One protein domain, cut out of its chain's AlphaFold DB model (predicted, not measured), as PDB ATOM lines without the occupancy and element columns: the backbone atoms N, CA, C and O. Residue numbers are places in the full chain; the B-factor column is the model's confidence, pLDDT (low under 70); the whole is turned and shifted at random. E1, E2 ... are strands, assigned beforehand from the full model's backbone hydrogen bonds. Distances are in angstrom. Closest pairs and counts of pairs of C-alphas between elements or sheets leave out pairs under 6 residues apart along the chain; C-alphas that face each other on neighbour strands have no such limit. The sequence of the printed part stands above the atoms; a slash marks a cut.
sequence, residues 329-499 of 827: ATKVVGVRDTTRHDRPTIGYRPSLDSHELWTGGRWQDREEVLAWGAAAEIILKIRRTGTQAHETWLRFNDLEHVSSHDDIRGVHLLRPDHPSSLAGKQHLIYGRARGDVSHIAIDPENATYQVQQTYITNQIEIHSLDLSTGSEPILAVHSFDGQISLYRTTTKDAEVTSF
ATOM      1  N   ALA A 329      40.920  24.450  -3.071       89.31
ATOM      2  CA  ALA A 329      41.465  24.876  -4.363       89.31
ATOM      3  C   ALA A 329      40.446  24.834  -5.524       89.31
ATOM      4  O   ALA A 329      40.840  24.868  -6.691       89.31
ATOM      5  N   THR A 330      39.145  24.726  -5.231       94.94
ATOM      6  CA  THR A 330      38.092  24.703  -6.258       94.94
ATOM      7  C   THR A 330      38.127  25.982  -7.095       94.94
ATOM      8  O   THR A 330      37.927  27.084  -6.580       94.94
ATOM      9  N   LYS A 331      38.357  25.846  -8.406       96.94
ATOM     10  CA  LYS A 331      38.319  26.974  -9.340       96.94
ATOM     11  C   LYS A 331      36.863  27.344  -9.621       96.94
ATOM     12  O   LYS A 331      36.022  26.475  -9.840       96.94
ATOM     13  N   VAL A 332      36.558  28.634  -9.649       97.00
ATOM     14  CA  VAL A 332      35.208  29.108  -9.979       97.00
ATOM     15  C   VAL A 332      35.122  29.429 -11.467       97.00
ATOM     16  O   VAL A 332      35.969  30.154 -11.982       97.00
ATOM     17  N   VAL A 333      34.099  28.897 -12.129       97.38
ATOM     18  CA  VAL A 333      33.793  29.094 -13.548       97.38
ATOM     19  C   VAL A 333      32.501  29.904 -13.648       97.38
ATOM     20  O   VAL A 333      31.455  29.459 -13.181       97.38
ATOM     21  N   GLY A 334      32.578  31.089 -14.256       95.50
ATOM     22  CA  GLY A 334      31.461  32.034 -14.328       95.50
ATOM     23  C   GLY A 334      31.395  32.973 -13.118       95.50
ATOM     24  O   GLY A 334      32.408  33.555 -12.722       95.50
ATOM     25  N   VAL A 335      30.203  33.167 -12.558       94.44
ATOM     26  CA  VAL A 335      29.926  34.128 -11.484       94.44
ATOM     27  C   VAL A 335      30.384  33.583 -10.128       94.44
ATOM     28  O   VAL A 335      30.044  32.464  -9.741       94.44
ATOM     29  N   ARG A 336      31.159  34.392  -9.389       88.81
ATOM     30  CA  ARG A 336      31.817  33.984  -8.133       88.81
ATOM     31  C   ARG A 336      30.920  33.980  -6.907       88.81
ATOM     32  O   ARG A 336      31.003  33.044  -6.109       88.81
ATOM     33  N   ASP A 337      30.111  35.019  -6.775       84.12
ATOM     34  CA  ASP A 337      29.306  35.274  -5.592       84.12
ATOM     35  C   ASP A 337      27.839  35.270  -5.999       84.12
ATOM     36  O   ASP A 337      27.383  36.144  -6.733       84.12
ATOM     37  N   THR A 338      27.113  34.259  -5.532       83.56
ATOM     38  CA  THR A 338      25.664  34.177  -5.681       83.56
ATOM     39  C   THR A 338      24.997  34.562  -4.382       83.56
ATOM     40  O   THR A 338      25.319  34.044  -3.310       83.56
ATOM     41  N   THR A 339      24.025  35.465  -4.461       83.50
ATOM     42  CA  THR A 339      23.165  35.766  -3.320       83.50
ATOM     43  C   THR A 339      21.816  35.098  -3.512       83.50
ATOM     44  O   THR A 339      21.075  35.379  -4.456       83.50
ATOM     45  N   ARG A 340      21.487  34.197  -2.584       84.38
ATOM     46  CA  ARG A 340      20.149  33.620  -2.483       84.38
ATOM     47  C   ARG A 340      19.287  34.490  -1.578       84.38
ATOM     48  O   ARG A 340      19.636  34.711  -0.418       84.38
ATOM     49  N   HIS A 341      18.158  34.967  -2.098       80.81
ATOM     50  CA  HIS A 341      17.243  35.848  -1.359       80.81
ATOM     51  C   HIS A 341      15.906  35.190  -0.997       80.81
ATOM     52  O   HIS A 341      15.174  35.709  -0.152       80.81
ATOM     53  N   ASP A 342      15.580  34.049  -1.601       85.75
ATOM     54  CA  ASP A 342      14.356  33.307  -1.326       85.75
ATOM     55  C   ASP A 342      14.535  32.298  -0.179       85.75
ATOM     56  O   ASP A 342      15.635  31.859   0.166       85.75
ATOM     57  N   ARG A 343      13.408  31.887   0.407       78.50
ATOM     58  CA  ARG A 343      13.367  30.673   1.225       78.50
ATOM     59  C   ARG A 343      13.145  29.500   0.276       78.50
ATOM     60  O   ARG A 343      12.196  29.593  -0.496       78.50
ATOM     61  N   PRO A 344      13.920  28.406   0.358       73.12
ATOM     62  CA  PRO A 344      13.702  27.244  -0.494       73.12
ATOM     63  C   PRO A 344      12.259  26.739  -0.355       73.12
ATOM     64  O   PRO A 344      11.880  26.200   0.685       73.12
ATOM     65  N   THR A 345      11.432  26.965  -1.376       62.88
ATOM     66  CA  THR A 345      10.033  26.499  -1.427       62.88
ATOM     67  C   THR A 345       9.915  25.150  -2.126       62.88
ATOM     68  O   THR A 345       8.971  24.397  -1.891       62.88
ATOM     69  N   ILE A 346      10.905  24.830  -2.954       67.38
ATOM     70  CA  ILE A 346      10.984  23.618  -3.749       67.38
ATOM     71  C   ILE A 346      11.964  22.664  -3.066       67.38
ATOM     72  O   ILE A 346      13.085  23.036  -2.725       67.38
ATOM     73  N   GLY A 347      11.536  21.421  -2.844       75.25
ATOM     74  CA  GLY A 347      12.417  20.382  -2.318       75.25
ATOM     75  C   GLY A 347      13.523  20.070  -3.322       75.25
ATOM     76  O   GLY A 347      13.253  19.439  -4.346       75.25
ATOM     77  N   TYR A 348      14.744  20.503  -3.022       81.56
ATOM     78  CA  TYR A 348      15.922  20.233  -3.836       81.56
ATOM     79  C   TYR A 348      16.201  18.723  -3.917       81.56
ATOM     80  O   TYR A 348      16.089  17.990  -2.929       81.56
ATOM     81  N   ARG A 349      16.540  18.260  -5.123       88.31
ATOM     82  CA  ARG A 349      16.933  16.880  -5.412       88.31
ATOM     83  C   ARG A 349      18.269  16.928  -6.145       88.31
ATOM     84  O   ARG A 349      18.283  17.434  -7.265       88.31
ATOM     85  N   PRO A 350      19.367  16.433  -5.557       90.50
ATOM     86  CA  PRO A 350      20.644  16.413  -6.248       90.50
ATOM     87  C   PRO A 350      20.513  15.571  -7.516       90.50
ATOM     88  O   PRO A 350      20.081  14.420  -7.469       90.50
ATOM     89  N   SER A 351      20.885  16.153  -8.649       94.56
ATOM     90  CA  SER A 351      21.149  15.422  -9.882       94.56
ATOM     91  C   SER A 351      22.651  15.263 -10.023       94.56
ATOM     92  O   SER A 351      23.374  16.253  -9.898       94.56
ATOM     93  N   LEU A 352      23.116  14.050 -10.290       96.88
ATOM     94  CA  LEU A 352      24.527  13.771 -10.504       96.88
ATOM     95  C   LEU A 352      24.702  12.826 -11.681       96.88
ATOM     96  O   LEU A 352      23.828  11.998 -11.941       96.88
ATOM     97  N   ASP A 353      25.850  12.935 -12.331       98.12
ATOM     98  CA  ASP A 353      26.300  12.023 -13.367       98.12
ATOM     99  C   ASP A 353      27.820  11.845 -13.281       98.12
ATOM    100  O   ASP A 353      28.537  12.711 -12.773       98.12
ATOM    101  N   SER A 354      28.315  10.700 -13.738       97.81
ATOM    102  CA  SER A 354      29.731  10.365 -13.683       97.81
ATOM    103  C   SER A 354      30.163   9.492 -14.850       97.81
ATOM    104  O   SER A 354      29.401   8.671 -15.369       97.81
ATOM    105  N   HIS A 355      31.416   9.655 -15.256       95.88
ATOM    106  CA  HIS A 355      32.048   8.809 -16.250       95.88
ATOM    107  C   HIS A 355      33.500   8.514 -15.910       95.88
ATOM    108  O   HIS A 355      34.164   9.327 -15.281       95.88
ATOM    109  N   GLU A 356      34.008   7.367 -16.353       93.62
ATOM    110  CA  GLU A 356      35.447   7.109 -16.377       93.62
ATOM    111  C   GLU A 356      35.913   6.682 -17.768       93.62
ATOM    112  O   GLU A 356      35.166   6.081 -18.546       93.62
ATOM    113  N   LEU A 357      37.162   7.020 -18.066       92.75
ATOM    114  CA  LEU A 357      37.848   6.775 -19.325       92.75
ATOM    115  C   LEU A 357      39.248   6.255 -19.026       92.75
ATOM    116  O   LEU A 357      39.891   6.694 -18.075       92.75
ATOM    117  N   TRP A 358      39.752   5.366 -19.875       91.94
ATOM    118  CA  TRP A 358      41.140   4.917 -19.823       91.94
ATOM    119  C   TRP A 358      41.962   5.762 -20.786       91.94
ATOM    120  O   TRP A 358      41.752   5.714 -21.996       91.94
ATOM    121  N   THR A 359      42.871   6.568 -20.242       90.44
ATOM    122  CA  THR A 359      43.673   7.539 -21.000       90.44
ATOM    123  C   THR A 359      45.030   6.982 -21.424       90.44
ATOM    124  O   THR A 359      45.670   7.545 -22.310       90.44
ATOM    125  N   GLY A 360      45.473   5.873 -20.823       87.81
ATOM    126  CA  GLY A 360      46.757   5.235 -21.117       87.81
ATOM    127  C   GLY A 360      46.670   3.728 -21.354       87.81
ATOM    128  O   GLY A 360      45.600   3.127 -21.388       87.81
ATOM    129  N   GLY A 361      47.841   3.105 -21.523       88.44
ATOM    130  CA  GLY A 361      47.974   1.662 -21.760       88.44
ATOM    131  C   GLY A 361      47.949   0.800 -20.494       88.44
ATOM    132  O   GLY A 361      48.166  -0.405 -20.584       88.44
ATOM    133  N   ARG A 362      47.740   1.396 -19.314       90.69
ATOM    134  CA  ARG A 362      47.691   0.690 -18.027       90.69
ATOM    135  C   ARG A 362      46.354   0.921 -17.346       90.69
ATOM    136  O   ARG A 362      45.720   1.957 -17.522       90.69
ATOM    137  N   TRP A 363      45.965  -0.018 -16.490       89.62
ATOM    138  CA  TRP A 363      44.710   0.048 -15.746       89.62
ATOM    139  C   TRP A 363      44.591   1.280 -14.846       89.62
ATOM    140  O   TRP A 363      43.479   1.746 -14.612       89.62
ATOM    141  N   GLN A 364      45.716   1.792 -14.344       90.00
ATOM    142  CA  GLN A 364      45.779   2.957 -13.462       90.00
ATOM    143  C   GLN A 364      45.676   4.287 -14.218       90.00
ATOM    144  O   GLN A 364      45.350   5.289 -13.592       90.00
ATOM    145  N   ASP A 365      45.953   4.320 -15.526       92.06
ATOM    146  CA  ASP A 365      45.924   5.550 -16.324       92.06
ATOM    147  C   ASP A 365      44.471   5.853 -16.738       92.06
ATOM    148  O   ASP A 365      43.999   5.423 -17.797       92.06
ATOM    149  N   ARG A 366      43.743   6.547 -15.856       92.06
ATOM    150  CA  ARG A 366      42.314   6.857 -16.009       92.06
ATOM    151  C   ARG A 366      42.035   8.331 -15.845       92.06
ATOM    152  O   ARG A 366      42.760   9.022 -15.139       92.06
ATOM    153  N   GLU A 367      40.926   8.762 -16.418       94.44
ATOM    154  CA  GLU A 367      40.248  10.006 -16.085       94.44
ATOM    155  C   GLU A 367      38.834   9.670 -15.612       94.44
ATOM    156  O   GLU A 367      38.065   9.049 -16.338       94.44
ATOM    157  N   GLU A 368      38.504  10.057 -14.388       95.75
ATOM    158  CA  GLU A 368      37.163   9.991 -13.826       95.75
ATOM    159  C   GLU A 368      36.603  11.410 -13.712       95.75
ATOM    160  O   GLU A 368      37.264  12.310 -13.190       95.75
ATOM    161  N   VAL A 369      35.380  11.611 -14.188       97.56
ATOM    162  CA  VAL A 369      34.667  12.884 -14.130       97.56
ATOM    163  C   VAL A 369      33.359  12.669 -13.384       97.56
ATOM    164  O   VAL A 369      32.576  11.787 -13.727       97.56
ATOM    165  N   LEU A 370      33.111  13.490 -12.371       98.19
ATOM    166  CA  LEU A 370      31.882  13.510 -11.587       98.19
ATOM    167  C   LEU A 370      31.313  14.926 -11.613       98.19
ATOM    168  O   LEU A 370      32.004  15.872 -11.239       98.19
ATOM    169  N   ALA A 371      30.046  15.059 -11.994       98.31
ATOM    170  CA  ALA A 371      29.308  16.310 -11.919       98.31
ATOM    171  C   ALA A 371      28.055  16.142 -11.069       98.31
ATOM    172  O   ALA A 371      27.363  15.130 -11.162       98.31
ATOM    173  N   TRP A 372      27.721  17.157 -10.279       98.06
ATOM    174  CA  TRP A 372      26.419  17.226  -9.630       98.06
ATOM    175  C   TRP A 372      25.931  18.661  -9.504       98.06
ATOM    176  O   TRP A 372      26.716  19.592  -9.331       98.06
ATOM    177  N   GLY A 373      24.616  18.838  -9.578       96.44
ATOM    178  CA  GLY A 373      23.987  20.105  -9.225       96.44
ATOM    179  C   GLY A 373      24.008  20.271  -7.713       96.44
ATOM    180  O   GLY A 373      23.690  19.311  -7.025       96.44
ATOM    181  N   ALA A 374      24.342  21.451  -7.198       93.06
ATOM    182  CA  ALA A 374      24.331  21.849  -5.791       93.06
ATOM    183  C   ALA A 374      23.523  23.154  -5.668       93.06
ATOM    184  O   ALA A 374      24.059  24.248  -5.828       93.06
ATOM    185  N   ALA A 375      22.210  23.036  -5.443       91.56
ATOM    186  CA  ALA A 375      21.256  24.127  -5.682       91.56
ATOM    187  C   ALA A 375      21.387  24.662  -7.124       91.56
ATOM    188  O   ALA A 375      21.279  23.866  -8.053       91.56
ATOM    189  N   ALA A 376      21.615  25.964  -7.324       93.75
ATOM    190  CA  ALA A 376      21.750  26.596  -8.642       93.75
ATOM    191  C   ALA A 376      23.143  26.444  -9.290       93.75
ATOM    192  O   ALA A 376      23.325  26.826 -10.450       93.75
ATOM    193  N   GLU A 377      24.109  25.899  -8.548       95.50
ATOM    194  CA  GLU A 377      25.492  25.702  -8.982       95.50
ATOM    195  C   GLU A 377      25.714  24.261  -9.468       95.50
ATOM    196  O   GLU A 377      24.974  23.345  -9.107       95.50
ATOM    197  N   ILE A 378      26.768  24.037 -10.252       97.38
ATOM    198  CA  ILE A 378      27.248  22.697 -10.612       97.38
ATOM    199  C   ILE A 378      28.662  22.534 -10.070       97.38
ATOM    200  O   ILE A 378      29.530  23.371 -10.319       97.38
ATOM    201  N   ILE A 379      28.911  21.442  -9.357       97.62
ATOM    202  CA  ILE A 379      30.256  21.049  -8.948       97.62
ATOM    203  C   ILE A 379      30.761  19.978  -9.904       97.62
ATOM    204  O   ILE A 379      30.046  19.019 -10.196       97.62
ATOM    205  N   LEU A 380      31.995  20.143 -10.375       98.00
ATOM    206  CA  LEU A 380      32.691  19.201 -11.241       98.00
ATOM    207  C   LEU A 380      34.002  18.766 -10.579       98.00
ATOM    208  O   LEU A 380      34.832  19.602 -10.217       98.00
ATOM    209  N   LYS A 381      34.199  17.455 -10.465       97.00
ATOM    210  CA  LYS A 381      35.449  16.812 -10.054       97.00
ATOM    211  C   LYS A 381      36.015  16.070 -11.259       97.00
ATOM    212  O   LYS A 381      35.348  15.192 -11.794       97.00
ATOM    213  N   ILE A 382      37.230  16.415 -11.677       96.88
ATOM    214  CA  ILE A 382      37.978  15.713 -12.729       96.88
ATOM    215  C   ILE A 382      39.213  15.120 -12.070       96.88
ATOM    216  O   ILE A 382      40.076  15.857 -11.595       96.88
ATOM    217  N   ARG A 383      39.312  13.797 -12.035       94.38
ATOM    218  CA  ARG A 383      40.411  13.081 -11.399       94.38
ATOM    219  C   ARG A 383      41.116  12.210 -12.422       94.38
ATOM    220  O   ARG A 383      40.552  11.247 -12.925       94.38
ATOM    221  N   ARG A 384      42.376  12.529 -12.694       93.69
ATOM    222  CA  ARG A 384      43.295  11.680 -13.445       93.69
ATOM    223  C   ARG A 384      44.135  10.859 -12.481       93.69
ATOM    224  O   ARG A 384      44.645  11.394 -11.500       93.69
ATOM    225  N   THR A 385      44.295   9.573 -12.763       90.44
ATOM    226  CA  THR A 385      45.152   8.651 -12.003       90.44
ATOM    227  C   THR A 385      46.265   8.093 -12.893       90.44
ATOM    228  O   THR A 385      46.208   8.200 -14.117       90.44
ATOM    229  N   GLY A 386      47.299   7.500 -12.288       88.12
ATOM    230  CA  GLY A 386      48.416   6.892 -13.017       88.12
ATOM    231  C   GLY A 386      49.572   7.862 -13.273       88.12
ATOM    232  O   GLY A 386      49.966   8.616 -12.390       88.12
ATOM    233  N   THR A 387      50.164   7.816 -14.470       84.50
ATOM    234  CA  THR A 387      51.345   8.643 -14.823       84.50
ATOM    235  C   THR A 387      51.078  10.147 -14.780       84.50
ATOM    236  O   THR A 387      51.990  10.916 -14.492       84.50
ATOM    237  N   GLN A 388      49.843  10.561 -15.061       84.81
ATOM    238  CA  GLN A 388      49.413  11.960 -15.094       84.81
ATOM    239  C   GLN A 388      48.425  12.249 -13.962       84.81
ATOM    240  O   GLN A 388      47.377  12.854 -14.185       84.81
ATOM    241  N   ALA A 389      48.730  11.759 -12.756       88.00
ATOM    242  CA  ALA A 389      47.861  11.938 -11.603       88.00
ATOM    243  C   ALA A 389      47.633  13.431 -11.315       88.00
ATOM    244  O   ALA A 389      48.574  14.173 -11.033       88.00
ATOM    245  N   HIS A 390      46.382  13.869 -11.410       92.25
ATOM    246  CA  HIS A 390      45.979  15.252 -11.180       92.25
ATOM    247  C   HIS A 390      44.501  15.297 -10.810       92.25
ATOM    248  O   HIS A 390      43.704  14.518 -11.325       92.25
ATOM    249  N   GLU A 391      44.116  16.238  -9.960       94.06
ATOM    250  CA  GLU A 391      42.728  16.427  -9.565       94.06
ATOM    251  C   GLU A 391      42.341  17.896  -9.720       94.06
ATOM    252  O   GLU A 391      42.977  18.786  -9.160       94.06
ATOM    253  N   THR A 392      41.280  18.140 -10.485       96.31
ATOM    254  CA  THR A 392      40.726  19.470 -10.722       96.31
ATOM    255  C   THR A 392      39.319  19.535 -10.157       96.31
ATOM    256  O   THR A 392      38.460  18.722 -10.495       96.31
ATOM    257  N   TRP A 393      39.077  20.556  -9.345       97.44
ATOM    258  CA  TRP A 393      37.762  20.893  -8.822       97.44
ATOM    259  C   TRP A 393      37.275  22.183  -9.453       97.44
ATOM    260  O   TRP A 393      37.985  23.189  -9.404       97.44
ATOM    261  N   LEU A 394      36.067  22.164 -10.009       97.81
ATOM    262  CA  LEU A 394      35.414  23.347 -10.555       97.81
ATOM    263  C   LEU A 394      34.047  23.549  -9.901       97.81
ATOM    264  O   LEU A 394      33.310  22.595  -9.655       97.81
ATOM    265  N   ARG A 395      33.694  24.812  -9.680       97.44
ATOM    266  CA  ARG A 395      32.341  25.248  -9.336       97.44
ATOM    267  C   ARG A 395      31.839  26.148 -10.449       97.44
ATOM    268  O   ARG A 395      32.391  27.228 -10.650       97.44
ATOM    269  N   PHE A 396      30.822  25.697 -11.165       97.69
ATOM    270  CA  PHE A 396      30.201  26.431 -12.255       97.69
ATOM    271  C   PHE A 396      28.908  27.101 -11.800       97.69
ATOM    272  O   PHE A 396      28.042  26.460 -11.201       97.69
ATOM    273  N   ASN A 397      28.777  28.380 -12.140       96.75
ATOM    274  CA  ASN A 397      27.533  29.120 -12.043       96.75
ATOM    275  C   ASN A 397      27.554  30.326 -12.996       96.75
ATOM    276  O   ASN A 397      28.557  31.022 -13.110       96.75
ATOM    277  N   ASP A 398      26.442  30.594 -13.664       96.19
ATOM    278  CA  ASP A 398      26.269  31.657 -14.662       96.19
ATOM    279  C   ASP A 398      25.251  32.734 -14.228       96.19
ATOM    280  O   ASP A 398      24.919  33.609 -15.024       96.19
ATOM    281  N   LEU A 399      24.757  32.699 -12.981       95.19
ATOM    282  CA  LEU A 399      23.789  33.669 -12.445       95.19
ATOM    283  C   LEU A 399      24.368  34.490 -11.294       95.19
ATOM    284  O   LEU A 399      25.038  33.950 -10.427       95.19
ATOM    285  N   GLU A 400      24.043  35.779 -11.221       92.38
ATOM    286  CA  GLU A 400      24.386  36.631 -10.065       92.38
ATOM    287  C   GLU A 400      23.370  36.501  -8.925       92.38
ATOM    288  O   GLU A 400      23.722  36.445  -7.744       92.38
ATOM    289  N   HIS A 401      22.093  36.385  -9.284       92.12
ATOM    290  CA  HIS A 401      20.992  36.236  -8.344       92.12
ATOM    291  C   HIS A 401      20.327  34.884  -8.548       92.12
ATOM    292  O   HIS A 401      19.947  34.539  -9.667       92.12
ATOM    293  N   VAL A 402      20.192  34.132  -7.458       92.56
ATOM    294  CA  VAL A 402      19.662  32.767  -7.485       92.56
ATOM    295  C   VAL A 402      18.424  32.640  -6.607       92.56
ATOM    296  O   VAL A 402      18.325  33.233  -5.527       92.56
ATOM    297  N   SER A 403      17.482  31.838  -7.081       91.81
ATOM    298  CA  SER A 403      16.247  31.452  -6.405       91.81
ATOM    299  C   SER A 403      16.072  29.929  -6.426       91.81
ATOM    300  O   SER A 403      16.792  29.226  -7.130       91.81
ATOM    301  N   SER A 404      15.075  29.384  -5.722       90.44
ATOM    302  CA  SER A 404      14.712  27.957  -5.815       90.44
ATOM    303  C   SER A 404      14.333  27.504  -7.224       90.44
ATOM    304  O   SER A 404      14.388  26.315  -7.523       90.44
ATOM    305  N   HIS A 405      13.918  28.430  -8.090       92.31
ATOM    306  CA  HIS A 405      13.631  28.123  -9.487       92.31
ATOM    307  C   HIS A 405      14.914  27.991 -10.322       92.31
ATOM    308  O   HIS A 405      14.878  27.454 -11.420       92.31
ATOM    309  N   ASP A 406      16.066  28.400  -9.801       94.25
ATOM    310  CA  ASP A 406      17.354  28.239 -10.479       94.25
ATOM    311  C   ASP A 406      18.072  26.947 -10.080       94.25
ATOM    312  O   ASP A 406      19.113  26.629 -10.655       94.25
ATOM    313  N   ASP A 407      17.500  26.188  -9.135       94.50
ATOM    314  CA  ASP A 407      18.042  24.907  -8.698       94.50
ATOM    315  C   ASP A 407      18.173  23.949  -9.893       94.50
ATOM    316  O   ASP A 407      17.243  23.753 -10.683       94.50
ATOM    317  N   ILE A 408      19.342  23.327 -10.008       96.38
ATOM    318  CA  ILE A 408      19.659  22.333 -11.025       96.38
ATOM    319  C   ILE A 408      18.816  21.074 -10.773       96.38
ATOM    320  O   ILE A 408      18.821  20.510  -9.676       96.38
ATOM    321  N   ARG A 409      18.074  20.634 -11.795       94.88
ATOM    322  CA  ARG A 409      17.168  19.468 -11.757       94.88
ATOM    323  C   ARG A 409      17.658  18.277 -12.573       94.88
ATOM    324  O   ARG A 409      17.128  17.178 -12.422       94.88
ATOM    325  N   GLY A 410      18.658  18.472 -13.422       96.25
ATOM    326  CA  GLY A 410      19.333  17.395 -14.131       96.25
ATOM    327  C   GLY A 410      20.678  17.859 -14.659       96.25
ATOM    328  O   GLY A 410      20.831  19.020 -15.036       96.25
ATOM    329  N   VAL A 411      21.635  16.938 -14.667       97.88
ATOM    330  CA  VAL A 411      22.991  17.108 -15.189       97.88
ATOM    331  C   VAL A 411      23.353  15.811 -15.896       97.88
ATOM    332  O   VAL A 411      23.141  14.744 -15.326       97.88
ATOM    333  N   HIS A 412      23.887  15.918 -17.107       98.06
ATOM    334  CA  HIS A 412      24.402  14.803 -17.899       98.06
ATOM    335  C   HIS A 412      25.757  15.194 -18.479       98.06
ATOM    336  O   HIS A 412      25.876  16.226 -19.144       98.06
ATOM    337  N   LEU A 413      26.781  14.390 -18.213       97.62
ATOM    338  CA  LEU A 413      28.111  14.557 -18.783       97.62
ATOM    339  C   LEU A 413      28.126  13.983 -20.200       97.62
ATOM    340  O   LEU A 413      27.732  12.836 -20.421       97.62
ATOM    341  N   LEU A 414      28.632  14.754 -21.161       96.44
ATOM    342  CA  LEU A 414      28.837  14.244 -22.510       96.44
ATOM    343  C   LEU A 414      30.160  13.487 -22.561       96.44
ATOM    344  O   LEU A 414      31.219  14.011 -22.214       96.44
ATOM    345  N   ARG A 415      30.079  12.228 -22.987       92.06
ATOM    346  CA  ARG A 415      31.239  11.355 -23.160       92.06
ATOM    347  C   ARG A 415      32.124  11.884 -24.314       92.06
ATOM    348  O   ARG A 415      31.617  12.583 -25.193       92.06
ATOM    349  N   PRO A 416      33.436  11.589 -24.351       89.88
ATOM    350  CA  PRO A 416      34.338  12.118 -25.385       89.88
ATOM    351  C   PRO A 416      34.009  11.690 -26.816       89.88
ATOM    352  O   PRO A 416      34.413  12.361 -27.759       89.88
ATOM    353  N   ASP A 417      33.308  10.572 -26.982       88.50
ATOM    354  CA  ASP A 417      32.810  10.065 -28.262       88.50
ATOM    355  C   ASP A 417      31.577  10.828 -28.771       88.50
ATOM    356  O   ASP A 417      31.168  10.647 -29.919       88.50
ATOM    357  N   HIS A 418      31.007  11.723 -27.958       92.75
ATOM    358  CA  HIS A 418      29.932  12.604 -28.384       92.75
ATOM    359  C   HIS A 418      30.415  13.545 -29.511       92.75
ATOM    360  O   HIS A 418      31.417  14.239 -29.325       92.75
ATOM    361  N   PRO A 419      29.690  13.676 -30.643       91.88
ATOM    362  CA  PRO A 419      30.145  14.459 -31.802       91.88
ATOM    363  C   PRO A 419      30.475  15.928 -31.510       91.88
ATOM    364  O   PRO A 419      31.362  16.510 -32.130       91.88
ATOM    365  N   SER A 420      29.753  16.532 -30.568       91.12
ATOM    366  CA  SER A 420      29.955  17.924 -30.142       91.12
ATOM    367  C   SER A 420      31.062  18.104 -29.090       91.12
ATOM    368  O   SER A 420      31.273  19.228 -28.639       91.12
ATOM    369  N   SER A 421      31.731  17.028 -28.660       92.62
ATOM    370  CA  SER A 421      32.774  17.081 -27.634       92.62
ATOM    371  C   SER A 421      34.097  17.582 -28.216       92.62
ATOM    372  O   SER A 421      34.594  17.076 -29.223       92.62
ATOM    373  N   LEU A 422      34.674  18.603 -27.587       93.94
ATOM    374  CA  LEU A 422      35.954  19.189 -27.961       93.94
ATOM    375  C   LEU A 422      37.059  18.661 -27.045       93.94
ATOM    376  O   LEU A 422      36.934  18.666 -25.821       93.94
ATOM    377  N   ALA A 423      38.186  18.270 -27.642       92.31
ATOM    378  CA  ALA A 423      39.341  17.784 -26.895       92.31
ATOM    379  C   ALA A 423      39.812  18.805 -25.843       92.31
ATOM    380  O   ALA A 423      39.935  19.999 -26.121       92.31
ATOM    381  N   GLY A 424      40.094  18.318 -24.633       92.12
ATOM    382  CA  GLY A 424      40.562  19.139 -23.513       92.12
ATOM    383  C   GLY A 424      39.472  19.942 -22.796       92.12
ATOM    384  O   GLY A 424      39.781  20.599 -21.806       92.12
ATOM    385  N   LYS A 425      38.212  19.878 -23.242       96.69
ATOM    386  CA  LYS A 425      37.069  20.495 -22.561       96.69
ATOM    387  C   LYS A 425      36.148  19.429 -21.984       96.69
ATOM    388  O   LYS A 425      36.021  18.340 -22.533       96.69
ATOM    389  N   GLN A 426      35.478  19.767 -20.888       97.38
ATOM    390  CA  GLN A 426      34.425  18.944 -20.307       97.38
ATOM    391  C   GLN A 426      33.071  19.471 -20.758       97.38
ATOM    392  O   GLN A 426      32.726  20.626 -20.506       97.38
ATOM    393  N   HIS A 427      32.318  18.623 -21.445       97.81
ATOM    394  CA  HIS A 427      31.007  18.964 -21.970       97.81
ATOM    395  C   HIS A 427      29.916  18.405 -21.063       97.81
ATOM    396  O   HIS A 427      29.974  17.250 -20.642       97.81
ATOM    397  N   LEU A 428      28.908  19.220 -20.766       97.88
ATOM    398  CA  LEU A 428      27.759  18.788 -19.979       97.88
ATOM    399  C   LEU A 428      26.482  19.491 -20.431       97.88
ATOM    400  O   LEU A 428      26.509  20.639 -20.878       97.88
ATOM    401  N   ILE A 429      25.363  18.793 -20.278       98.56
ATOM    402  CA  ILE A 429      24.014  19.337 -20.421       98.56
ATOM    403  C   ILE A 429      23.408  19.436 -19.027       98.56
ATOM    404  O   ILE A 429      23.416  18.460 -18.278       98.56
ATOM    405  N   TYR A 430      22.856  20.593 -18.679       98.38
ATOM    406  CA  TYR A 430      22.119  20.773 -17.432       98.38
ATOM    407  C   TYR A 430      20.772  21.438 -17.670       98.38
ATOM    408  O   TYR A 430      20.590  22.168 -18.644       98.38
ATOM    409  N   GLY A 431      19.834  21.183 -16.758       97.75
ATOM    410  CA  GLY A 431      18.531  21.834 -16.735       97.75
ATOM    411  C   GLY A 431      18.212  22.419 -15.364       97.75
ATOM    412  O   GLY A 431      18.438  21.773 -14.338       97.75
ATOM    413  N   ARG A 432      17.672  23.637 -15.346       96.56
ATOM    414  CA  ARG A 432      17.201  24.340 -14.147       96.56
ATOM    415  C   ARG A 432      15.713  24.152 -13.928       96.56
ATOM    416  O   ARG A 432      14.958  23.957 -14.877       96.56
ATOM    417  N   ALA A 433      15.273  24.303 -12.683       94.81
ATOM    418  CA  ALA A 433      13.857  24.231 -12.350       94.81
ATOM    419  C   ALA A 433      13.015  25.249 -13.138       94.81
ATOM    420  O   ALA A 433      11.908  24.915 -13.509       94.81
ATOM    421  N   ARG A 434      13.517  26.436 -13.495       95.12
ATOM    422  CA  ARG A 434      12.765  27.462 -14.245       95.12
ATOM    423  C   ARG A 434      12.528  27.153 -15.725       95.12
ATOM    424  O   ARG A 434      11.876  27.940 -16.398       95.12
ATOM    425  N   GLY A 435      13.076  26.054 -16.238       96.31
ATOM    426  CA  GLY A 435      12.923  25.673 -17.641       96.31
ATOM    427  C   GLY A 435      14.185  25.795 -18.482       96.31
ATOM    428  O   GLY A 435      14.228  25.243 -19.574       96.31
ATOM    429  N   ASP A 436      15.234  26.452 -18.006       97.19
ATOM    430  CA  ASP A 436      16.437  26.625 -18.819       97.19
ATOM    431  C   ASP A 436      17.197  25.311 -18.961       97.19
ATOM    432  O   ASP A 436      17.546  24.688 -17.958       97.19
ATOM    433  N   VAL A 437      17.502  24.924 -20.199       98.44
ATOM    434  CA  VAL A 437      18.355  23.770 -20.500       98.44
ATOM    435  C   VAL A 437      19.449  24.205 -21.448       98.44
ATOM    436  O   VAL A 437      19.182  24.816 -22.483       98.44
ATOM    437  N   SER A 438      20.693  23.910 -21.090       98.31
ATOM    438  CA  SER A 438      21.858  24.344 -21.853       98.31
ATOM    439  C   SER A 438      22.930  23.268 -21.900       98.31
ATOM    440  O   SER A 438      23.166  22.551 -20.928       98.31
ATOM    441  N   HIS A 439      23.588  23.184 -23.051       98.38
ATOM    442  CA  HIS A 439      24.818  22.444 -23.275       98.38
ATOM    443  C   HIS A 439      25.984  23.429 -23.184       98.38
ATOM    444  O   HIS A 439      26.061  24.386 -23.960       98.38
ATOM    445  N   ILE A 440      26.905  23.189 -22.255       98.31
ATOM    446  CA  ILE A 440      28.113  23.995 -22.078       98.31
ATOM    447  C   ILE A 440      29.373  23.150 -22.254       98.31
ATOM    448  O   ILE A 440      29.392  21.957 -21.959       98.31
ATOM    449  N   ALA A 441      30.438  23.807 -22.700       98.19
ATOM    450  CA  ALA A 441      31.792  23.280 -22.728       98.19
ATOM    451  C   ALA A 441      32.641  24.063 -21.724       98.19
ATOM    452  O   ALA A 441      32.813  25.274 -21.880       98.19
ATOM    453  N   ILE A 442      33.163  23.389 -20.704       98.31
ATOM    454  CA  ILE A 442      34.017  23.970 -19.667       98.31
ATOM    455  C   ILE A 442      35.477  23.646 -19.981       98.31
ATOM    456  O   ILE A 442      35.832  22.489 -20.195       98.31
ATOM    457  N   ASP A 443      36.330  24.665 -19.980       97.88
ATOM    458  CA  ASP A 443      37.782  24.514 -20.004       97.88
ATOM    459  C   ASP A 443      38.296  24.407 -18.553       97.88
ATOM    460  O   ASP A 443      38.265  25.402 -17.815       97.88
ATOM    461  N   PRO A 444      38.750  23.218 -18.114       96.12
ATOM    462  CA  PRO A 444      39.172  22.993 -16.734       96.12
ATOM    463  C   PRO A 444      40.490  23.690 -16.368       96.12
ATOM    464  O   PRO A 444      40.744  23.962 -15.187       96.12
ATOM    465  N   GLU A 445      41.333  24.001 -17.353       95.81
ATOM    466  CA  GLU A 445      42.618  24.654 -17.115       95.81
ATOM    467  C   GLU A 445      42.412  26.140 -16.863       95.81
ATOM    468  O   GLU A 445      42.813  26.658 -15.814       95.81
ATOM    469  N   ASN A 446      41.687  26.786 -17.776       96.62
ATOM    470  CA  ASN A 446      41.446  28.225 -17.750       96.62
ATOM    471  C   ASN A 446      40.253  28.633 -16.872       96.62
ATOM    472  O   ASN A 446      40.040  29.826 -16.662       96.62
ATOM    473  N   ALA A 447      39.474  27.669 -16.367       95.81
ATOM    474  CA  ALA A 447      38.237  27.907 -15.620       95.81
ATOM    475  C   ALA A 447      37.249  28.812 -16.386       95.81
ATOM    476  O   ALA A 447      36.600  29.691 -15.816       95.81
ATOM    477  N   THR A 448      37.142  28.593 -17.698       97.56
ATOM    478  CA  THR A 448      36.215  29.313 -18.583       97.56
ATOM    479  C   THR A 448      35.155  28.364 -19.124       97.56
ATOM    480  O   THR A 448      35.311  27.145 -19.062       97.56
ATOM    481  N   TYR A 449      34.061  28.909 -19.652       98.06
ATOM    482  CA  TYR A 449      33.021  28.109 -20.285       98.06
ATOM    483  C   TYR A 449      32.502  28.774 -21.555       98.06
ATOM    484  O   TYR A 449      32.632  29.982 -21.751       98.06
ATOM    485  N   GLN A 450      31.918  27.958 -22.425       97.88
ATOM    486  CA  GLN A 450      31.253  28.387 -23.647       97.88
ATOM    487  C   GLN A 450      29.922  27.654 -23.766       97.88
ATOM    488  O   GLN A 450      29.892  26.423 -23.719       97.88
ATOM    489  N   VAL A 451      28.836  28.402 -23.946       98.06
ATOM    490  CA  VAL A 451      27.529  27.826 -24.274       98.06
ATOM    491  C   VAL A 451      27.583  27.319 -25.709       98.06
ATOM    492  O   VAL A 451      27.904  28.077 -26.621       98.06
ATOM    493  N   GLN A 452      27.328  26.027 -25.890       97.88
ATOM    494  CA  GLN A 452      27.294  25.388 -27.203       97.88
ATOM    495  C   GLN A 452      25.881  25.410 -27.772       97.88
ATOM    496  O   GLN A 452      25.696  25.725 -28.943       97.88
ATOM    497  N   GLN A 453      24.892  25.066 -26.942       98.25
ATOM    498  CA  GLN A 453      23.491  24.993 -27.348       98.25
ATOM    499  C   GLN A 453      22.566  25.371 -26.194       98.25
ATOM    500  O   GLN A 453      22.844  25.065 -25.032       98.25
ATOM    501  N   THR A 454      21.424  25.953 -26.535       98.38
ATOM    502  CA  THR A 454      20.306  26.230 -25.636       98.38
ATOM    503  C   THR A 454      19.066  25.531 -26.179       98.38
ATOM    504  O   THR A 454      18.726  25.676 -27.353       98.38
ATOM    505  N   TYR A 455      18.382  24.754 -25.342       98.50
ATOM    506  CA  TYR A 455      17.191  24.011 -25.758       98.50
ATOM    507  C   TYR A 455      15.932  24.799 -25.397       98.50
ATOM    508  O   TYR A 455      15.749  25.212 -24.251       98.50
ATOM    509  N   ILE A 456      15.056  25.014 -26.379       98.19
ATOM    510  CA  ILE A 456      13.880  25.878 -26.231       98.19
ATOM    511  C   ILE A 456      12.734  25.117 -25.552       98.19
ATOM    512  O   ILE A 456      11.991  24.379 -26.195       98.19
ATOM    513  N   THR A 457      12.573  25.334 -24.247       96.94
ATOM    514  CA  THR A 457      11.554  24.697 -23.384       96.94
ATOM    515  C   THR A 457      10.343  25.585 -23.080       96.94
ATOM    516  O   THR A 457       9.439  25.169 -22.355       96.94
ATOM    517  N   ASN A 458      10.322  26.815 -23.604       95.00
ATOM    518  CA  ASN A 458       9.320  27.848 -23.307       95.00
ATOM    519  C   ASN A 458       9.231  28.238 -21.819       95.00
ATOM    520  O   ASN A 458       8.160  28.636 -21.367       95.00
ATOM    521  N   GLN A 459      10.332  28.123 -21.061       91.81
ATOM    522  CA  GLN A 459      10.397  28.495 -19.635       91.81
ATOM    523  C   GLN A 459       9.374  27.751 -18.755       91.81
ATOM    524  O   GLN A 459       8.924  28.249 -17.723       91.81
ATOM    525  N   ILE A 460       8.978  26.549 -19.177       93.94
ATOM    526  CA  ILE A 460       8.130  25.672 -18.372       93.94
ATOM    527  C   ILE A 460       9.016  24.986 -17.332       93.94
ATOM    528  O   ILE A 460      10.105  24.522 -17.670       93.94
ATOM    529  N   GLU A 461       8.553  24.900 -16.079       93.19
ATOM    530  CA  GLU A 461       9.345  24.285 -15.012       93.19
ATOM    531  C   GLU A 461       9.761  22.855 -15.375       93.19
ATOM    532  O   GLU A 461       8.939  22.052 -15.817       93.19
ATOM    533  N   ILE A 462      11.035  22.525 -15.162       93.62
ATOM    534  CA  ILE A 462      11.565  21.190 -15.450       93.62
ATOM    535  C   ILE A 462      11.499  20.324 -14.206       93.62
ATOM    536  O   ILE A 462      11.996  20.674 -13.133       93.62
ATOM    537  N   HIS A 463      10.936  19.133 -14.373       90.88
ATOM    538  CA  HIS A 463      10.936  18.113 -13.341       90.88
ATOM    539  C   HIS A 463      12.211  17.257 -13.389       90.88
ATOM    540  O   HIS A 463      12.806  16.999 -12.339       90.88
ATOM    541  N   SER A 464      12.615  16.800 -14.578       92.81
ATOM    542  CA  SER A 464      13.763  15.898 -14.772       92.81
ATOM    543  C   SER A 464      14.269  15.904 -16.218       92.81
ATOM    544  O   SER A 464      13.522  16.237 -17.138       92.81
ATOM    545  N   LEU A 465      15.515  15.467 -16.420       96.38
ATOM    546  CA  LEU A 465      16.134  15.280 -17.734       96.38
ATOM    547  C   LEU A 465      16.726  13.874 -17.840       96.38
ATOM    548  O   LEU A 465      17.260  13.368 -16.852       96.38
ATOM    549  N   ASP A 466      16.716  13.290 -19.033       97.56
ATOM    550  CA  ASP A 466      17.493  12.088 -19.344       97.56
ATOM    551  C   ASP A 466      18.136  12.209 -20.727       97.56
ATOM    552  O   ASP A 466      17.590  12.874 -21.609       97.56
ATOM    553  N   LEU A 467      19.295  11.583 -20.910       97.06
ATOM    554  CA  LEU A 467      20.059  11.611 -22.154       97.06
ATOM    555  C   LEU A 467      20.237  10.179 -22.660       97.06
ATOM    556  O   LEU A 467      20.690   9.311 -21.913       97.06
ATOM    557  N   SER A 468      19.856   9.921 -23.911       95.38
ATOM    558  CA  SER A 468      20.070   8.608 -24.514       95.38
ATOM    559  C   SER A 468      21.554   8.380 -24.809       95.38
ATOM    560  O   SER A 468      22.348   9.316 -24.887       95.38
ATOM    561  N   THR A 469      21.946   7.119 -24.949       90.31
ATOM    562  CA  THR A 469      23.298   6.741 -25.375       90.31
ATOM    563  C   THR A 469      23.389   6.682 -26.905       90.31
ATOM    564  O   THR A 469      22.386   6.815 -27.606       90.31
ATOM    565  N   GLY A 470      24.592   6.449 -27.438       88.69
ATOM    566  CA  GLY A 470      24.829   6.238 -28.869       88.69
ATOM    567  C   GLY A 470      25.443   7.444 -29.584       88.69
ATOM    568  O   GLY A 470      25.747   8.461 -28.973       88.69
ATOM    569  N   SER A 471      25.640   7.311 -30.898       89.62
ATOM    570  CA  SER A 471      26.307   8.323 -31.734       89.62
ATOM    571  C   SER A 471      25.466   9.577 -31.990       89.62
ATOM    572  O   SER A 471      26.009  10.629 -32.310       89.62
ATOM    573  N   GLU A 472      24.144   9.462 -31.866       92.81
ATOM    574  CA  GLU A 472      23.192  10.568 -32.006       92.81
ATOM    575  C   GLU A 472      22.291  10.633 -30.768       92.81
ATOM    576  O   GLU A 472      21.118  10.253 -30.827       92.81
ATOM    577  N   PRO A 473      22.834  11.055 -29.615       95.19
ATOM    578  CA  PRO A 473      22.082  11.015 -28.379       95.19
ATOM    579  C   PRO A 473      20.936  12.031 -28.390       95.19
ATOM    580  O   PRO A 473      21.033  13.155 -28.900       95.19
ATOM    581  N   ILE A 474      19.816  11.615 -27.815       97.50
ATOM    582  CA  ILE A 474      18.567  12.360 -27.731       97.50
ATOM    583  C   ILE A 474      18.400  12.807 -26.287       97.50
ATOM    584  O   ILE A 474      18.453  12.002 -25.359       97.50
ATOM    585  N   LEU A 475      18.164  14.099 -26.101       98.31
ATOM    586  CA  LEU A 475      17.838  14.669 -24.805       98.31
ATOM    587  C   LEU A 475      16.321  14.652 -24.619       98.31
ATOM    588  O   LEU A 475      15.588  15.216 -25.431       98.31
ATOM    589  N   ALA A 476      15.854  14.046 -23.533       97.94
ATOM    590  CA  ALA A 476      14.470  14.127 -23.091       97.94
ATOM    591  C   ALA A 476      14.359  15.102 -21.917       97.94
ATOM    592  O   ALA A 476      15.013  14.936 -20.886       97.94
ATOM    593  N   VAL A 477      13.492  16.103 -22.061       97.50
ATOM    594  CA  VAL A 477      13.175  17.075 -21.009       97.50
ATOM    595  C   VAL A 477      11.738  16.854 -20.573       97.50
ATOM    596  O   VAL A 477      10.819  16.974 -21.384       97.50
ATOM    597  N   HIS A 478      11.545  16.525 -19.299       94.62
ATOM    598  CA  HIS A 478      10.227  16.351 -18.705       94.62
ATOM    599  C   HIS A 478       9.834  17.608 -17.926       94.62
ATOM    600  O   HIS A 478      10.445  17.953 -16.909       94.62
ATOM    601  N   SER A 479       8.799  18.265 -18.429       92.81
ATOM    602  CA  SER A 479       8.219  19.488 -17.894       92.81
ATOM    603  C   SER A 479       7.180  19.191 -16.807       92.81
ATOM    604  O   SER A 479       6.586  18.116 -16.756       92.81
ATOM    605  N   PHE A 480       6.942  20.148 -15.912       87.44
ATOM    606  CA  PHE A 480       6.033  20.003 -14.769       87.44
ATOM    607  C   PHE A 480       4.552  19.884 -15.166       87.44
ATOM    608  O   PHE A 480       3.748  19.347 -14.407       87.44
ATOM    609  N   ASP A 481       4.201  20.348 -16.366       87.12
ATOM    610  CA  ASP A 481       2.887  20.158 -16.991       87.12
ATOM    611  C   ASP A 481       2.645  18.712 -17.474       87.12
ATOM    612  O   ASP A 481       1.545  18.375 -17.909       87.12
ATOM    613  N   GLY A 482       3.654  17.841 -17.367       86.69
ATOM    614  CA  GLY A 482       3.608  16.445 -17.796       86.69
ATOM    615  C   GLY A 482       3.987  16.225 -19.262       86.69
ATOM    616  O   GLY A 482       3.953  15.086 -19.732       86.69
ATOM    617  N   GLN A 483       4.373  17.276 -19.993       92.00
ATOM    618  CA  GLN A 483       4.904  17.140 -21.345       92.00
ATOM    619  C   GLN A 483       6.359  16.657 -21.311       92.00
ATOM    620  O   GLN A 483       7.176  17.113 -20.510       92.00
ATOM    621  N   ILE A 484       6.708  15.755 -22.227       95.06
ATOM    622  CA  ILE A 484       8.093  15.339 -22.457       95.06
ATOM    623  C   ILE A 484       8.497  15.810 -23.847       95.06
ATOM    624  O   ILE A 484       7.899  15.404 -24.841       95.06
ATOM    625  N   SER A 485       9.503  16.671 -23.922       97.19
ATOM    626  CA  SER A 485      10.038  17.192 -25.182       97.19
ATOM    627  C   SER A 485      11.361  16.509 -25.512       97.19
ATOM    628  O   SER A 485      12.215  16.375 -24.635       97.19
ATOM    629  N   LEU A 486      11.528  16.080 -26.764       97.94
ATOM    630  CA  LEU A 486      12.735  15.413 -27.250       97.94
ATOM    631  C   LEU A 486      13.550  16.346 -28.147       97.94
ATOM    632  O   LEU A 486      13.003  16.968 -29.062       97.94
ATOM    633  N   TYR A 487      14.857  16.410 -27.905       98.19
ATOM    634  CA  TYR A 487      15.796  17.279 -28.610       98.19
ATOM    635  C   TYR A 487      16.972  16.474 -29.152       98.19
ATOM    636  O   TYR A 487      17.457  15.540 -28.512       98.19
ATOM    637  N   ARG A 488      17.466  16.869 -30.325       97.44
ATOM    638  CA  ARG A 488      18.723  16.352 -30.873       97.44
ATOM    639  C   ARG A 488      19.889  17.122 -30.261       97.44
ATOM    640  O   ARG A 488      19.846  18.343 -30.200       97.44
ATOM    641  N   THR A 489      20.934  16.425 -29.836       96.94
ATOM    642  CA  THR A 489      22.114  17.052 -29.199       96.94
ATOM    643  C   THR A 489      23.293  17.247 -30.159       96.94
ATOM    644  O   THR A 489      24.272  17.917 -29.837       96.94
ATOM    645  N   THR A 490      23.196  16.686 -31.364       96.00
ATOM    646  CA  THR A 490      24.246  16.704 -32.395       96.00
ATOM    647  C   THR A 490      24.013  17.752 -33.483       96.00
ATOM    648  O   THR A 490      24.780  17.832 -34.444       96.00
ATOM    649  N   THR A 491      22.959  18.565 -33.361       95.06
ATOM    650  CA  THR A 491      22.736  19.691 -34.273       95.06
ATOM    651  C   THR A 491      23.835  20.738 -34.095       95.06
ATOM    652  O   THR A 491      24.452  20.845 -33.038       95.06
ATOM    653  N   LYS A 492      24.099  21.524 -35.140       95.75
ATOM    654  CA  LYS A 492      25.042  22.656 -35.068       95.75
ATOM    655  C   LYS A 492      24.357  23.964 -34.666       95.75
ATOM    656  O   LYS A 492      25.002  25.008 -34.642       95.75
ATOM    657  N   ASP A 493      23.061  23.899 -34.390       97.38
ATOM    658  CA  ASP A 493      22.241  25.056 -34.069       97.38
ATOM    659  C   ASP A 493      22.508  25.496 -32.629       97.38
ATOM    660  O   ASP A 493      22.550  24.667 -31.716       97.38
ATOM    661  N   ALA A 494      22.676  26.807 -32.434       97.56
ATOM    662  CA  ALA A 494      22.837  27.400 -31.109       97.56
ATOM    663  C   ALA A 494      21.540  27.309 -30.290       97.56
ATOM    664  O   ALA A 494      21.584  27.097 -29.082       97.56
ATOM    665  N   GLU A 495      20.388  27.421 -30.950       98.25
ATOM    666  CA  GLU A 495      19.070  27.222 -30.352       98.25
ATOM    667  C   GLU A 495      18.436  25.960 -30.933       98.25
ATOM    668  O   GLU A 495      18.252  25.842 -32.144       98.25
ATOM    669  N   VAL A 496      18.100  25.008 -30.067       98.38
ATOM    670  CA  VAL A 496      17.581  23.701 -30.474       98.38
ATOM    671  C   VAL A 496      16.121  23.583 -30.068       98.38
ATOM    672  O   VAL A 496      15.771  23.637 -28.886       98.38
ATOM    673  N   THR A 497      15.253  23.385 -31.053       98.00
ATOM    674  CA  THR A 497      13.826  23.138 -30.832       98.00
ATOM    675  C   THR A 497      13.546  21.646 -30.668       98.00
ATOM    676  O   THR A 497      14.296  20.786 -31.139       98.00
ATOM    677  N   SER A 498      12.462  21.317 -29.962       97.50
ATOM    678  CA  SER A 498      12.044  19.925 -29.802       97.50
ATOM    679  C   SER A 498      11.576  19.361 -31.145       97.50
ATOM    680  O   SER A 498      10.670  19.939 -31.750       97.50
ATOM    681  N   PHE A 499      12.117  18.223 -31.582       97.38
ATOM    682  CA  PHE A 499      11.656  17.565 -32.815       97.38
ATOM    683  C   PHE A 499      10.390  16.732 -32.585       97.38
ATOM    684  O   PHE A 499       9.617  16.500 -33.511       97.38
TER     685      PHE A 499
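Overview. This is residues 329 to 499 of the 827 residues of the protein "F-box domain-containing protein" of Talaromyces atroroseus (UniProt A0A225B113). Three sheets are layered one after another: the four-strand sheet E6 to E9 is the middle layer, partly face to face with the larger sheet E1 E5 E4 E3 E2 over one face and with the small sheet E10 E11 E12 over the other. The strands of adjoining layers cross at a moderate angle, 30 degrees in the first pair and 37 in the second. The printed part has 171 residues with no named helix and twelve named strands, E1 to E12 in order along the chain, holding 83 residues, under half; the class is all strand. The first sheet is mixed, the others antiparallel. The whole is compact, with a radius of gyration of the C-alphas of 16.1 A and spans of 49 by 36 by 25 A.

Along the chain. E1, residues 331 to 334, begins with C-alpha 331 at (38.319, 26.974, -9.340). E2, 352 to 358, is 21.0 A long; E3, 366 to 374, 25.5 A; E4, 377 to 385, 26.2 A; E5, 390 to 397, 23.1 A. E6, 408 to 413, begins at (19.659, 22.333, -11.025). E7 is residues 426 to 432, E8 437 to 443, and E9 448 to 455, 21.0 A long. E10 is 462 to 467, E11 474 to 479, and E12 483 to 488, ending at (18.723, 16.352, -30.873).

Arrangement. E1 is parallel to E5, with N 333 and O 395 at 2.8 A. E2 E3 E4 E5 form a meander, each strand the antiparallel neighbour of the one before; N 369 and O 355 are 2.8 A apart in the hairpin E2 and E3. This sheet is strongly twisted. E6 E7 E8 E9 are a second meander, with N 409 and O 431 at 2.8 A, and E9 bends by 52 degrees at residue 452. The closest C-alphas of E3 and E6 are those of Gly 373 and Ile 408, 5.2 A; of E1 and E9, those of Val 333 and Thr 448, 5.6 A. E10 E11 E12 are a third meander, with N 487 and O 475 at 2.8 A. The closest C-alphas of E6 and E10 are those of Gly 410 and Leu 465, 5.3 A.

Size, cuts and confidence. The two C-alphas farthest apart are those of Arg 343 and Gly 361, 50.7 A. The printed part has no cut. The links E1 to E2 and E6 to E7 are long, with 17 and 12 residues. Residues 454 to 455 of E9 pair, parallel, with residues 495 to 496. The mean pLDDT of the printed part is 93.6; residues 345 to 346 are under 70.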